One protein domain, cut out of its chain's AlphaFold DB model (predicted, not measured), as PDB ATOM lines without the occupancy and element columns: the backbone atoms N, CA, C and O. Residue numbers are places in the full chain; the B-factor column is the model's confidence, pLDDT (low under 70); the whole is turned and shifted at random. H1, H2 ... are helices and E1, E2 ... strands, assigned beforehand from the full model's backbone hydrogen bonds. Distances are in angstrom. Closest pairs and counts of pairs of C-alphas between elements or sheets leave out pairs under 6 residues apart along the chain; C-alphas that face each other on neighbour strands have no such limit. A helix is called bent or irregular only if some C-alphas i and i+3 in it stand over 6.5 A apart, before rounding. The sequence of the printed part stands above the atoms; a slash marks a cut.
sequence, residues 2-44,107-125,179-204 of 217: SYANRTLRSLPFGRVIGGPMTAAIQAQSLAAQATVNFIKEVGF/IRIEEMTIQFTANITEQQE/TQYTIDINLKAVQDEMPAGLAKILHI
ATOM      1  N   SER A   2      23.047   8.733  10.448       57.41
ATOM      2  CA  SER A   2      23.576   7.366  10.608       57.41
ATOM      3  C   SER A   2      23.427   6.833  12.044       57.41
ATOM      4  O   SER A   2      23.702   7.559  13.003       57.41
ATOM      5  N   TYR A   3      23.000   5.572  12.191       58.53
ATOM      6  CA  TYR A   3      22.864   4.868  13.477       58.53
ATOM      7  C   TYR A   3      24.182   4.826  14.263       58.53
ATOM      8  O   TYR A   3      24.148   4.892  15.488       58.53
ATOM      9  N   ALA A   4      25.331   4.855  13.580       59.28
ATOM     10  CA  ALA A   4      26.647   4.949  14.208       59.28
ATOM     11  C   ALA A   4      26.794   6.196  15.101       59.28
ATOM     12  O   ALA A   4      27.311   6.102  16.208       59.28
ATOM     13  N   ASN A   5      26.250   7.350  14.693       61.56
ATOM     14  CA  ASN A   5      26.261   8.570  15.513       61.56
ATOM     15  C   ASN A   5      25.408   8.398  16.791       61.56
ATOM     16  O   ASN A   5      25.739   8.911  17.857       61.56
ATOM     17  N   ARG A   6      24.338   7.595  16.725       62.97
ATOM     18  CA  ARG A   6      23.498   7.270  17.887       62.97
ATOM     19  C   ARG A   6      24.214   6.327  18.859       62.97
ATOM     20  O   ARG A   6      24.170   6.571  20.061       62.97
ATOM     21  N   THR A   7      24.915   5.314  18.351       63.16
ATOM     22  CA  THR A   7      25.725   4.389  19.162       63.16
ATOM     23  C   THR A   7      26.902   5.110  19.822       63.16
ATOM     24  O   THR A   7      27.147   4.924  21.011       63.16
ATOM     25  N   LEU A   8      27.555   6.026  19.102       63.31
ATOM     26  CA  LEU A   8      28.616   6.886  19.631       63.31
ATOM     27  C   LEU A   8      28.151   7.769  20.794       63.31
ATOM     28  O   LEU A   8      28.843   7.863  21.801       63.31
ATOM     29  N   ARG A   9      26.957   8.366  20.703       63.69
ATOM     30  CA  ARG A   9      26.372   9.155  21.806       63.69
ATOM     31  C   ARG A   9      25.897   8.296  22.982       63.69
ATOM     32  O   ARG A   9      25.688   8.838  24.062       63.69
ATOM     33  N   SER A  10      25.710   6.990  22.780       68.00
ATOM     34  CA  SER A  10      25.282   6.059  23.833       68.00
ATOM     35  C   SER A  10      26.431   5.497  24.672       68.00
ATOM     36  O   SER A  10      26.175   4.926  25.731       68.00
ATOM     37  N   LEU A  11      27.688   5.667  24.241       72.44
ATOM     38  CA  LEU A  11      28.839   5.252  25.039       72.44
ATOM     39  C   LEU A  11      28.969   6.164  26.272       72.44
ATOM     40  O   LEU A  11      29.097   7.383  26.126       72.44
ATOM     41  N   PRO A  12      28.954   5.613  27.500       73.50
ATOM     42  CA  PRO A  12      29.030   6.405  28.721       73.50
ATOM     43  C   PRO A  12      30.483   6.819  29.004       73.50
ATOM     44  O   PRO A  12      31.082   6.375  29.986       73.50
ATOM     45  N   PHE A  13      31.054   7.686  28.164       73.75
ATOM     46  CA  PHE A  13      32.439   8.169  28.288       73.75
ATOM     47  C   PHE A  13      32.740   8.733  29.680       73.75
ATOM     48  O   PHE A  13      33.798   8.461  30.237       73.75
ATOM     49  N   GLY A  14      31.775   9.426  30.295       76.88
ATOM     50  CA  GLY A  14      31.914   9.938  31.660       76.88
ATOM     51  C   GLY A  14      32.162   8.843  32.704       76.88
ATOM     52  O   GLY A  14      32.930   9.055  33.633       76.88
ATOM     53  N   ARG A  15      31.585   7.646  32.539       80.44
ATOM     54  CA  ARG A  15      31.824   6.518  33.454       80.44
ATOM     55  C   ARG A  15      33.125   5.785  33.128       80.44
ATOM     56  O   ARG A  15      33.839   5.397  34.046       80.44
ATOM     57  N   VAL A  16      33.431   5.626  31.840       79.31
ATOM     58  CA  VAL A  16      34.650   4.947  31.364       79.31
ATOM     59  C   VAL A  16      35.914   5.738  31.721       79.31
ATOM     60  O   VAL A  16      36.923   5.139  32.068       79.31
ATOM     61  N   ILE A  17      35.848   7.070  31.701       81.31
ATOM     62  CA  ILE A  17      36.974   7.957  32.028       81.31
ATOM     63  C   ILE A  17      36.941   8.372  33.508       81.31
ATOM     64  O   ILE A  17      37.965   8.362  34.189       81.31
ATOM     65  N   GLY A  18      35.760   8.706  34.035       84.19
ATOM     66  CA  GLY A  18      35.610   9.204  35.404       84.19
ATOM     67  C   GLY A  18      35.803   8.139  36.484       84.19
ATOM     68  O   GLY A  18      36.244   8.466  37.584       84.19
ATOM     69  N   GLY A  19      35.521   6.866  36.184       88.25
ATOM     70  CA  GLY A  19      35.738   5.753  37.115       88.25
ATOM     71  C   GLY A  19      37.209   5.612  37.532       88.25
ATOM     72  O   GLY A  19      37.502   5.738  38.723       88.25
ATOM     73  N   PRO A  20      38.141   5.426  36.576       87.12
ATOM     74  CA  PRO A  20      39.576   5.380  36.858       87.12
ATOM     75  C   PRO A  20      40.102   6.638  37.560       87.12
ATOM     76  O   PRO A  20      40.854   6.528  38.526       87.12
ATOM     77  N   MET A  21      39.655   7.827  37.137       84.94
ATOM     78  CA  MET A  21      40.071   9.092  37.754       84.94
ATOM     79  C   MET A  21      39.643   9.182  39.227       84.94
ATOM     80  O   MET A  21      40.438   9.550  40.089       84.94
ATOM     81  N   THR A  22      38.406   8.790  39.539       88.50
ATOM     82  CA  THR A  22      37.895   8.785  40.920       88.50
ATOM     83  C   THR A  22      38.632   7.761  41.783       88.50
ATOM     84  O   THR A  22      39.009   8.066  42.914       88.50
ATOM     85  N   ALA A  23      38.877   6.563  41.244       86.81
ATOM     86  CA  ALA A  23      39.603   5.507  41.944       86.81
ATOM     87  C   ALA A  23      41.038   5.931  42.286       86.81
ATOM     88  O   ALA A  23      41.511   5.683  43.392       86.81
ATOM     89  N   ALA A  24      41.714   6.622  41.371       85.88
ATOM     90  CA  ALA A  24      43.054   7.139  41.600       85.88
ATOM     91  C   ALA A  24      43.103   8.215  42.698       85.88
ATOM     92  O   ALA A  24      43.971   8.154  43.566       85.88
ATOM     93  N   ILE A  25      42.146   9.149  42.718       85.88
ATOM     94  CA  ILE A  25      42.043  10.166  43.782       85.88
ATOM     95  C   ILE A  25      41.810   9.496  45.142       85.88
ATOM     96  O   ILE A  25      42.450   9.846  46.137       85.88
ATOM     97  N   GLN A  26      40.920   8.501  45.196       89.00
ATOM     98  CA  GLN A  26      40.676   7.728  46.415       89.00
ATOM     99  C   GLN A  26      41.928   6.969  46.864       89.00
ATOM    100  O   GLN A  26      42.271   7.015  48.043       89.00
ATOM    101  N   ALA A  27      42.645   6.328  45.937       86.94
ATOM    102  CA  ALA A  27      43.893   5.635  46.230       86.94
ATOM    103  C   ALA A  27      44.964   6.587  46.789       86.94
ATOM    104  O   ALA A  27      45.620   6.246  47.769       86.94
ATOM    105  N   GLN A  28      45.101   7.797  46.233       86.75
ATOM    106  CA  GLN A  28      46.016   8.816  46.762       86.75
ATOM    107  C   GLN A  28      45.624   9.284  48.165       86.75
ATOM    108  O   GLN A  28      46.492   9.449  49.018       86.75
ATOM    109  N   SER A  29      44.328   9.473  48.423       87.62
ATOM    110  CA  SER A  29      43.839   9.839  49.757       87.62
ATOM    111  C   SER A  29      44.148   8.749  50.787       87.62
ATOM    112  O   SER A  29      44.689   9.037  51.853       87.62
ATOM    113  N   LEU A  30      43.882   7.485  50.446       89.00
ATOM    114  CA  LEU A  30      44.188   6.340  51.308       89.00
ATOM    115  C   LEU A  30      45.692   6.197  51.556       89.00
ATOM    116  O   LEU A  30      46.108   5.966  52.689       89.00
ATOM    117  N   ALA A  31      46.510   6.383  50.520       85.56
ATOM    118  CA  ALA A  31      47.960   6.392  50.642       85.56
ATOM    119  C   ALA A  31      48.456   7.487  51.596       85.56
ATOM    120  O   ALA A  31      49.234   7.201  52.503       85.56
ATOM    121  N   ALA A  32      47.967   8.720  51.440       86.38
ATOM    122  CA  ALA A  32      48.336   9.832  52.310       86.38
ATOM    123  C   ALA A  32      47.934   9.574  53.772       86.38
ATOM    124  O   ALA A  32      48.716   9.829  54.687       86.38
ATOM    125  N   GLN A  33      46.740   9.019  54.000       88.00
ATOM    126  CA  GLN A  33      46.288   8.634  55.339       88.00
ATOM    127  C   GLN A  33      47.164   7.535  55.945       88.00
ATOM    128  O   GLN A  33      47.527   7.633  57.114       88.00
ATOM    129  N   ALA A  34      47.553   6.524  55.163       87.31
ATOM    130  CA  ALA A  34      48.447   5.466  55.623       87.31
ATOM    131  C   ALA A  34      49.815   6.021  56.048       87.31
ATOM    132  O   ALA A  34      50.322   5.637  57.100       87.31
ATOM    133  N   THR A  35      50.378   6.973  55.297       86.19
ATOM    134  CA  THR A  35      51.623   7.660  55.677       86.19
ATOM    135  C   THR A  35      51.466   8.434  56.990       86.19
ATOM    136  O   THR A  35      52.314   8.324  57.872       86.19
ATOM    137  N   VAL A  36      50.373   9.187  57.161       85.00
ATOM    138  CA  VAL A  36      50.111   9.939  58.403       85.00
ATOM    139  C   VAL A  36      49.935   8.999  59.594       85.00
ATOM    140  O   VAL A  36      50.497   9.250  60.658       85.00
ATOM    141  N   ASN A  37      49.184   7.911  59.425       87.38
ATOM    142  CA  ASN A  37      48.969   6.924  60.482       87.38
ATOM    143  C   ASN A  37      50.278   6.236  60.866       87.38
ATOM    144  O   ASN A  37      50.575   6.118  62.049       87.38
ATOM    145  N   PHE A  38      51.104   5.882  59.883       86.88
ATOM    146  CA  PHE A  38      52.426   5.320  60.127       86.88
ATOM    147  C   PHE A  38      53.310   6.259  60.954       86.88
ATOM    148  O   PHE A  38      53.922   5.834  61.931       86.88
ATOM    149  N   ILE A  39      53.348   7.548  60.595       85.62
ATOM    150  CA  ILE A  39      54.114   8.554  61.340       85.62
ATOM    151  C   ILE A  39      53.585   8.687  62.772       85.62
ATOM    152  O   ILE A  39      54.381   8.757  63.701       85.62
ATOM    153  N   LYS A  40      52.262   8.676  62.966       83.38
ATOM    154  CA  LYS A  40      51.644   8.740  64.299       83.38
ATOM    155  C   LYS A  40      51.982   7.524  65.162       83.38
ATOM    156  O   LYS A  40      52.338   7.685  66.321       83.38
ATOM    157  N   GLU A  41      51.882   6.323  64.603       83.38
ATOM    158  CA  GLU A  41      52.078   5.067  65.338       83.38
ATOM    159  C   GLU A  41      53.548   4.763  65.636       83.38
ATOM    160  O   GLU A  41      53.886   4.263  66.709       83.38
ATOM    161  N   VAL A  42      54.434   5.034  64.678       83.06
ATOM    162  CA  VAL A  42      55.863   4.726  64.809       83.06
ATOM    163  C   VAL A  42      56.613   5.891  65.445       83.06
ATOM    164  O   VAL A  42      57.548   5.667  66.210       83.06
ATOM    165  N   GLY A  43      56.217   7.123  65.135       78.88
ATOM    166  CA  GLY A  43      56.964   8.328  65.465       78.88
ATOM    167  C   GLY A  43      56.733   8.895  66.853       78.88
ATOM    168  O   GLY A  43      57.641   9.549  67.361       78.88
ATOM    169  N   PHE A  44      55.587   8.628  67.476       84.25
ATOM    170  CA  PHE A  44      55.230   9.231  68.756       84.25
ATOM    171  C   PHE A  44      54.878   8.176  69.802       84.25
ATOM    172  O   PHE A  44      54.324   7.118  69.493       84.25
ATOM    173  N   ILE A 107      53.661   6.955  48.337       76.75
ATOM    174  CA  ILE A 107      53.178   6.696  46.980       76.75
ATOM    175  C   ILE A 107      52.391   7.911  46.485       76.75
ATOM    176  O   ILE A 107      51.471   8.397  47.145       76.75
ATOM    177  N   ARG A 108      52.783   8.422  45.318       80.31
ATOM    178  CA  ARG A 108      52.155   9.553  44.629       80.31
ATOM    179  C   ARG A 108      51.910   9.152  43.178       80.31
ATOM    180  O   ARG A 108      52.747   8.494  42.571       80.31
ATOM    181  N   ILE A 109      50.773   9.572  42.630       79.56
ATOM    182  CA  ILE A 109      50.485   9.480  41.198       79.56
ATOM    183  C   ILE A 109      50.982  10.775  40.552       79.56
ATOM    184  O   ILE A 109      50.488  11.850  40.884       79.56
ATOM    185  N   GLU A 110      51.981  10.666  39.680       79.88
ATOM    186  CA  GLU A 110      52.551  11.793  38.928       79.88
ATOM    187  C   GLU A 110      51.787  12.031  37.620       79.88
ATOM    188  O   GLU A 110      51.311  13.133  37.355       79.88
ATOM    189  N   GLU A 111      51.598  10.972  36.836       83.50
ATOM    190  CA  GLU A 111      50.891  11.013  35.563       83.50
ATOM    191  C   GLU A 111      49.899   9.855  35.470       83.50
ATOM    192  O   GLU A 111      50.184   8.722  35.867       83.50
ATOM    193  N   MET A 112      48.725  10.142  34.913       81.06
ATOM    194  CA  MET A 112      47.745   9.134  34.539       81.06
ATOM    195  C   MET A 112      47.361   9.301  33.078       81.06
ATOM    196  O   MET A 112      46.828  10.340  32.679       81.06
ATOM    197  N   THR A 113      47.583   8.233  32.315       83.38
ATOM    198  CA  THR A 113      47.269   8.171  30.890       83.38
ATOM    199  C   THR A 113      46.146   7.174  30.650       83.38
ATOM    200  O   THR A 113      46.305   5.978  30.898       83.38
ATOM    201  N   ILE A 114      45.007   7.656  30.150       79.81
ATOM    202  CA  ILE A 114      43.869   6.812  29.764       79.81
ATOM    203  C   ILE A 114      43.798   6.792  28.238       79.81
ATOM    204  O   ILE A 114      43.591   7.832  27.613       79.81
ATOM    205  N   GLN A 115      43.973   5.602  27.659       81.19
ATOM    206  CA  GLN A 115      43.862   5.345  26.223       81.19
ATOM    207  C   GLN A 115      42.584   4.557  25.950       81.19
ATOM    208  O   GLN A 115      42.375   3.481  26.513       81.19
ATOM    209  N   PHE A 116      41.723   5.099  25.092       76.31
ATOM    210  CA  PHE A 116      40.478   4.456  24.689       76.31
ATOM    211  C   PHE A 116      40.419   4.334  23.169       76.31
ATOM    212  O   PHE A 116      40.419   5.356  22.484       76.31
ATOM    213  N   THR A 117      40.308   3.095  22.682       76.88
ATOM    214  CA  THR A 117      40.101   2.768  21.267       76.88
ATOM    215  C   THR A 117      38.801   1.982  21.118       76.88
ATOM    216  O   THR A 117      38.671   0.875  21.642       76.88
ATOM    217  N   ALA A 118      37.832   2.538  20.390       69.69
ATOM    218  CA  ALA A 118      36.578   1.857  20.063       69.69
ATOM    219  C   ALA A 118      36.485   1.566  18.565       69.69
ATOM    220  O   ALA A 118      36.558   2.488  17.757       69.69
ATOM    221  N   ASN A 119      36.263   0.295  18.220       68.25
ATOM    222  CA  ASN A 119      35.919  -0.147  16.871       68.25
ATOM    223  C   ASN A 119      34.419  -0.436  16.819       68.25
ATOM    224  O   ASN A 119      33.945  -1.369  17.467       68.25
ATOM    225  N   ILE A 120      33.666   0.358  16.061       65.44
ATOM    226  CA  ILE A 120      32.234   0.114  15.860       65.44
ATOM    227  C   ILE A 120      32.047  -0.591  14.520       65.44
ATOM    228  O   ILE A 120      32.356  -0.016  13.478       65.44
ATOM    229  N   THR A 121      31.513  -1.813  14.559       65.12
ATOM    230  CA  THR A 121      31.117  -2.578  13.371       65.12
ATOM    231  C   THR A 121      29.600  -2.545  13.237       65.12
ATOM    232  O   THR A 121      28.880  -3.001  14.126       65.12
ATOM    233  N   GLU A 122      29.100  -2.000  12.131       59.09
ATOM    234  CA  GLU A 122      27.665  -1.956  11.840       59.09
ATOM    235  C   GLU A 122      27.186  -3.294  11.250       59.09
ATOM    236  O   GLU A 122      27.739  -3.784  10.265       59.09
ATOM    237  N   GLN A 123      26.141  -3.885  11.839       53.84
ATOM    238  CA  GLN A 123      25.411  -5.020  11.267       53.84
ATOM    239  C   GLN A 123      23.930  -4.643  11.151       53.84
ATOM    240  O   GLN A 123      23.252  -4.456  12.159       53.84
ATOM    241  N   GLN A 124      23.429  -4.490   9.921       46.78
ATOM    242  CA  GLN A 124      22.006  -4.265   9.660       46.78
ATOM    243  C   GLN A 124      21.317  -5.614   9.424       46.78
ATOM    244  O   GLN A 124      21.552  -6.265   8.407       46.78
ATOM    245  N   GLU A 125      20.450  -6.031  10.346       42.44
ATOM    246  CA  GLU A 125      19.543  -7.163  10.142       42.44
ATOM    247  C   GLU A 125      18.116  -6.625   9.974       42.44
ATOM    248  O   GLU A 125      17.466  -6.198  10.930       42.44
ATOM    249  N   THR A 179      30.533  -0.126   8.073       52.72
ATOM    250  CA  THR A 179      31.273   1.135   8.235       52.72
ATOM    251  C   THR A 179      32.056   1.077   9.543       52.72
ATOM    252  O   THR A 179      31.449   1.096  10.612       52.72
ATOM    253  N   GLN A 180      33.385   0.979   9.465       54.88
ATOM    254  CA  GLN A 180      34.260   0.987  10.638       54.88
ATOM    255  C   GLN A 180      34.535   2.430  11.074       54.88
ATOM    256  O   GLN A 180      35.009   3.242  10.280       54.88
ATOM    257  N   TYR A 181      34.251   2.739  12.339       53.78
ATOM    258  CA  TYR A 181      34.646   3.996  12.976       53.78
ATOM    259  C   TYR A 181      35.647   3.691  14.090       53.78
ATOM    260  O   TYR A 181      35.329   2.899  14.979       53.78
ATOM    261  N   THR A 182      36.817   4.331  14.031       62.12
ATOM    262  CA  THR A 182      37.862   4.277  15.063       62.12
ATOM    263  C   THR A 182      37.915   5.622  15.776       62.12
ATOM    264  O   THR A 182      37.936   6.666  15.123       62.12
ATOM    265  N   ILE A 183      37.908   5.607  17.108       61.81
ATOM    266  CA  ILE A 183      38.085   6.803  17.940       61.81
ATOM    267  C   ILE A 183      39.215   6.537  18.913       61.81
ATOM    268  O   ILE A 183      39.111   5.590  19.690       61.81
ATOM    269  N   ASP A 184      40.210   7.419  18.900       67.56
ATOM    270  CA  ASP A 184      41.328   7.418  19.833       67.56
ATOM    271  C   ASP A 184      41.226   8.642  20.747       67.56
ATOM    272  O   ASP A 184      41.237   9.787  20.287       67.56
ATOM    273  N   ILE A 185      41.096   8.403  22.054       65.38
ATOM    274  CA  ILE A 185      41.098   9.460  23.074       65.38
ATOM    275  C   ILE A 185      42.331   9.272  23.950       65.38
ATOM    276  O   ILE A 185      42.468   8.244  24.612       65.38
ATOM    277  N   ASN A 186      43.192  10.290  23.972       72.25
ATOM    278  CA  ASN A 186      44.356  10.367  24.847       72.25
ATOM    279  C   ASN A 186      44.070  11.382  25.955       72.25
ATOM    280  O   ASN A 186      44.006  12.584  25.694       72.25
ATOM    281  N   LEU A 187      43.879  10.904  27.184       60.66
ATOM    282  CA  LEU A 187      43.768  11.760  28.364       60.66
ATOM    283  C   LEU A 187      45.045  11.670  29.184       60.66
ATOM    284  O   LEU A 187      45.415  10.579  29.607       60.66
ATOM    285  N   LYS A 188      45.661  12.827  29.435       75.75
ATOM    286  CA  LYS A 188      46.771  13.005  30.369       75.75
ATOM    287  C   LYS A 188      46.274  13.837  31.547       75.75
ATOM    288  O   LYS A 188      45.927  15.002  31.370       75.75
ATOM    289  N   ALA A 189      46.209  13.230  32.727       73.38
ATOM    290  CA  ALA A 189      45.926  13.922  33.978       73.38
ATOM    291  C   ALA A 189      47.215  14.006  34.803       73.38
ATOM    292  O   ALA A 189      47.864  12.989  35.046       73.38
ATOM    293  N   VAL A 190      47.574  15.223  35.208       74.06
ATOM    294  CA  VAL A 190      48.745  15.526  36.038       74.06
ATOM    295  C   VAL A 190      48.255  16.298  37.256       74.06
ATOM    296  O   VAL A 190      47.319  17.096  37.153       74.06
ATOM    297  N   GLN A 191      48.851  16.041  38.417       64.06
ATOM    298  CA  GLN A 191      48.619  16.861  39.600       64.06
ATOM    299  C   GLN A 191      49.381  18.180  39.427       64.06
ATOM    300  O   GLN A 191      50.605  18.166  39.360       64.06
ATOM    301  N   ASP A 192      48.656  19.295  39.323       63.50
ATOM    302  CA  ASP A 192      49.263  20.626  39.213       63.50
ATOM    303  C   ASP A 192      50.090  20.958  40.470       63.50
ATOM    304  O   ASP A 192      49.831  20.422  41.559       63.50
ATOM    305  N   GLU A 193      51.101  21.815  40.326       62.75
ATOM    306  CA  GLU A 193      51.967  22.203  41.445       62.75
ATOM    307  C   GLU A 193      51.165  22.911  42.552       62.75
ATOM    308  O   GLU A 193      50.103  23.492  42.313       62.75
ATOM    309  N   MET A 194      51.653  22.843  43.802       62.88
ATOM    310  CA  MET A 194      50.968  23.459  44.945       62.88
ATOM    311  C   MET A 194      50.618  24.925  44.634       62.88
ATOM    312  O   MET A 194      51.506  25.678  44.226       62.88
ATOM    313  N   PRO A 195      49.365  25.371  44.862       70.56
ATOM    314  CA  PRO A 195      48.980  26.749  44.601       70.56
ATOM    315  C   PRO A 195      49.928  27.700  45.330       70.56
ATOM    316  O   PRO A 195      50.136  27.558  46.538       70.56
ATOM    317  N   ALA A 196      50.475  28.685  44.615       65.19
ATOM    318  CA  ALA A 196      51.529  29.580  45.105       65.19
ATOM    319  C   ALA A 196      51.235  30.236  46.475       65.19
ATOM    320  O   ALA A 196      52.157  30.610  47.198       65.19
ATOM    321  N   GLY A 197      49.961  30.348  46.869       64.75
ATOM    322  CA  GLY A 197      49.548  30.834  48.189       64.75
ATOM    323  C   GLY A 197      49.965  29.934  49.360       64.75
ATOM    324  O   GLY A 197      50.404  30.454  50.382       64.75
ATOM    325  N   LEU A 198      49.896  28.604  49.216       65.56
ATOM    326  CA  LEU A 198      50.329  27.663  50.260       65.56
ATOM    327  C   LEU A 198      51.852  27.645  50.393       65.56
ATOM    328  O   LEU A 198      52.363  27.690  51.508       65.56
ATOM    329  N   ALA A 199      52.574  27.682  49.269       65.69
ATOM    330  CA  ALA A 199      54.030  27.822  49.265       65.69
ATOM    331  C   ALA A 199      54.478  29.105  49.989       65.69
ATOM    332  O   ALA A 199      55.440  29.089  50.752       65.69
ATOM    333  N   LYS A 200      53.730  30.205  49.828       70.88
ATOM    334  CA  LYS A 200      54.003  31.473  50.514       70.88
ATOM    335  C   LYS A 200      53.769  31.395  52.025       70.88
ATOM    336  O   LYS A 200      54.543  31.971  52.779       70.88
ATOM    337  N   ILE A 201      52.737  30.675  52.469       73.12
ATOM    338  CA  ILE A 201      52.470  30.445  53.898       73.12
ATOM    339  C   ILE A 201      53.561  29.561  54.510       73.12
ATOM    340  O   ILE A 201      54.081  29.898  55.569       73.12
ATOM    341  N   LEU A 202      53.956  28.484  53.823       73.31
ATOM    342  CA  LEU A 202      55.052  27.613  54.254       73.31
ATOM    343  C   LEU A 202      56.376  28.379  54.354       73.31
ATOM    344  O   LEU A 202      57.081  28.237  55.344       73.31
ATOM    345  N   HIS A 203      56.661  29.265  53.399       72.62
ATOM    346  CA  HIS A 203      57.862  30.098  53.423       72.62
ATOM    347  C   HIS A 203      57.837  31.171  54.530       72.62
ATOM    348  O   HIS A 203      58.868  31.518  55.100       72.62
ATOM    349  N   ILE A 204      56.662  31.700  54.887       77.50
ATOM    350  CA  ILE A 204      56.519  32.595  56.048       77.50
ATOM    351  C   ILE A 204      56.722  31.819  57.356       77.50
ATOM    352  O   ILE A 204      57.350  32.343  58.270       77.50
TER     353      ILE A 204
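What this domain is: This is residues 2 to 44, 107 to 125 and 179 to 204 of the 217 residues of an uncharacterized protein of Belliella baltica (strain DSM 15883 / CIP 108006 / LMG 21964 / BA134) (UniProt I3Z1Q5). A long ribbon of two antiparallel strands, E1 and E2, has two helices, H1 and then the much longer H2, following one another loosely along one face. The far part of H2, residues 36 to 43, sticks out free, and so does H3 with the residues before it, 193 to 195. The printed part has 88 residues, with three named helices and two named strands in the order H1, H2, E1, E2, H3, and its class is mixed, helices and strands. The whole is extended, with a radius of gyration of the C-alphas of 21.0 A, and spans 70 by 30 by 16 A, a rod.

Where its parts are: H1 covers residues 3 to 10 and begins with C-alpha 3 at (22.864, 4.868, 13.477). H2, residues 13 to 43, is 44.5 A long from first to last C-alpha, and C-alpha 43 is at (56.964, 8.328, 65.465). H2 is neither bent nor irregular, but only just: C-alphas 17 and 20 are 6.1 A apart. E1, residues 111 to 120, measures 29.2 A, and E2, residues 181 to 190, 29.4 A. H3, residues 196 to 204, measures 12.4 A and ends with C-alpha 204 at (56.519, 32.595, 56.048).

How they stand to each other: E1 and E2 are antiparallel neighbours, at 170 degrees between their directions. The C-alphas of Glu 111 and Val 190, 5.0 A apart, face each other, and so do those of Ile 120 and Tyr 181, at 5.4 A. N 112 and O 189, at 3.0 A, and N 187 and O 114, at 3.1 A, are within hydrogen-bond range. The closest C-alphas of H2 and E1 are those of Ile 17 and Ile 114, 7.3 A apart. The closest C-alphas of H1 and E1 are those of Ala 4 and Ile 120, 7.6 A apart. H1 and E2 are only just apart, at 8.1 A, and so are H2 and E2, at 8.5 A. No helix touches another helix. In H1 and H3 every O i to N i+4 pair is within hydrogen-bond range, in H2 26 of 27.

The domain as a whole: The C-alphas of Glu 125 and Ile 204 are the two farthest apart, at 71.1 A. Residues 45 to 106 are not printed, with 22.0 A between C-alphas 44 and 107, nor are residues 126 to 178, with 14.5 A between C-alphas 125 and 179. The links H1 to H2 and E2 to H3 are tight. The mean pLDDT of the printed part is 73.8, and 33 residues are under 70, among them residues 2 to 10, 118 to 125 and 179 to 185.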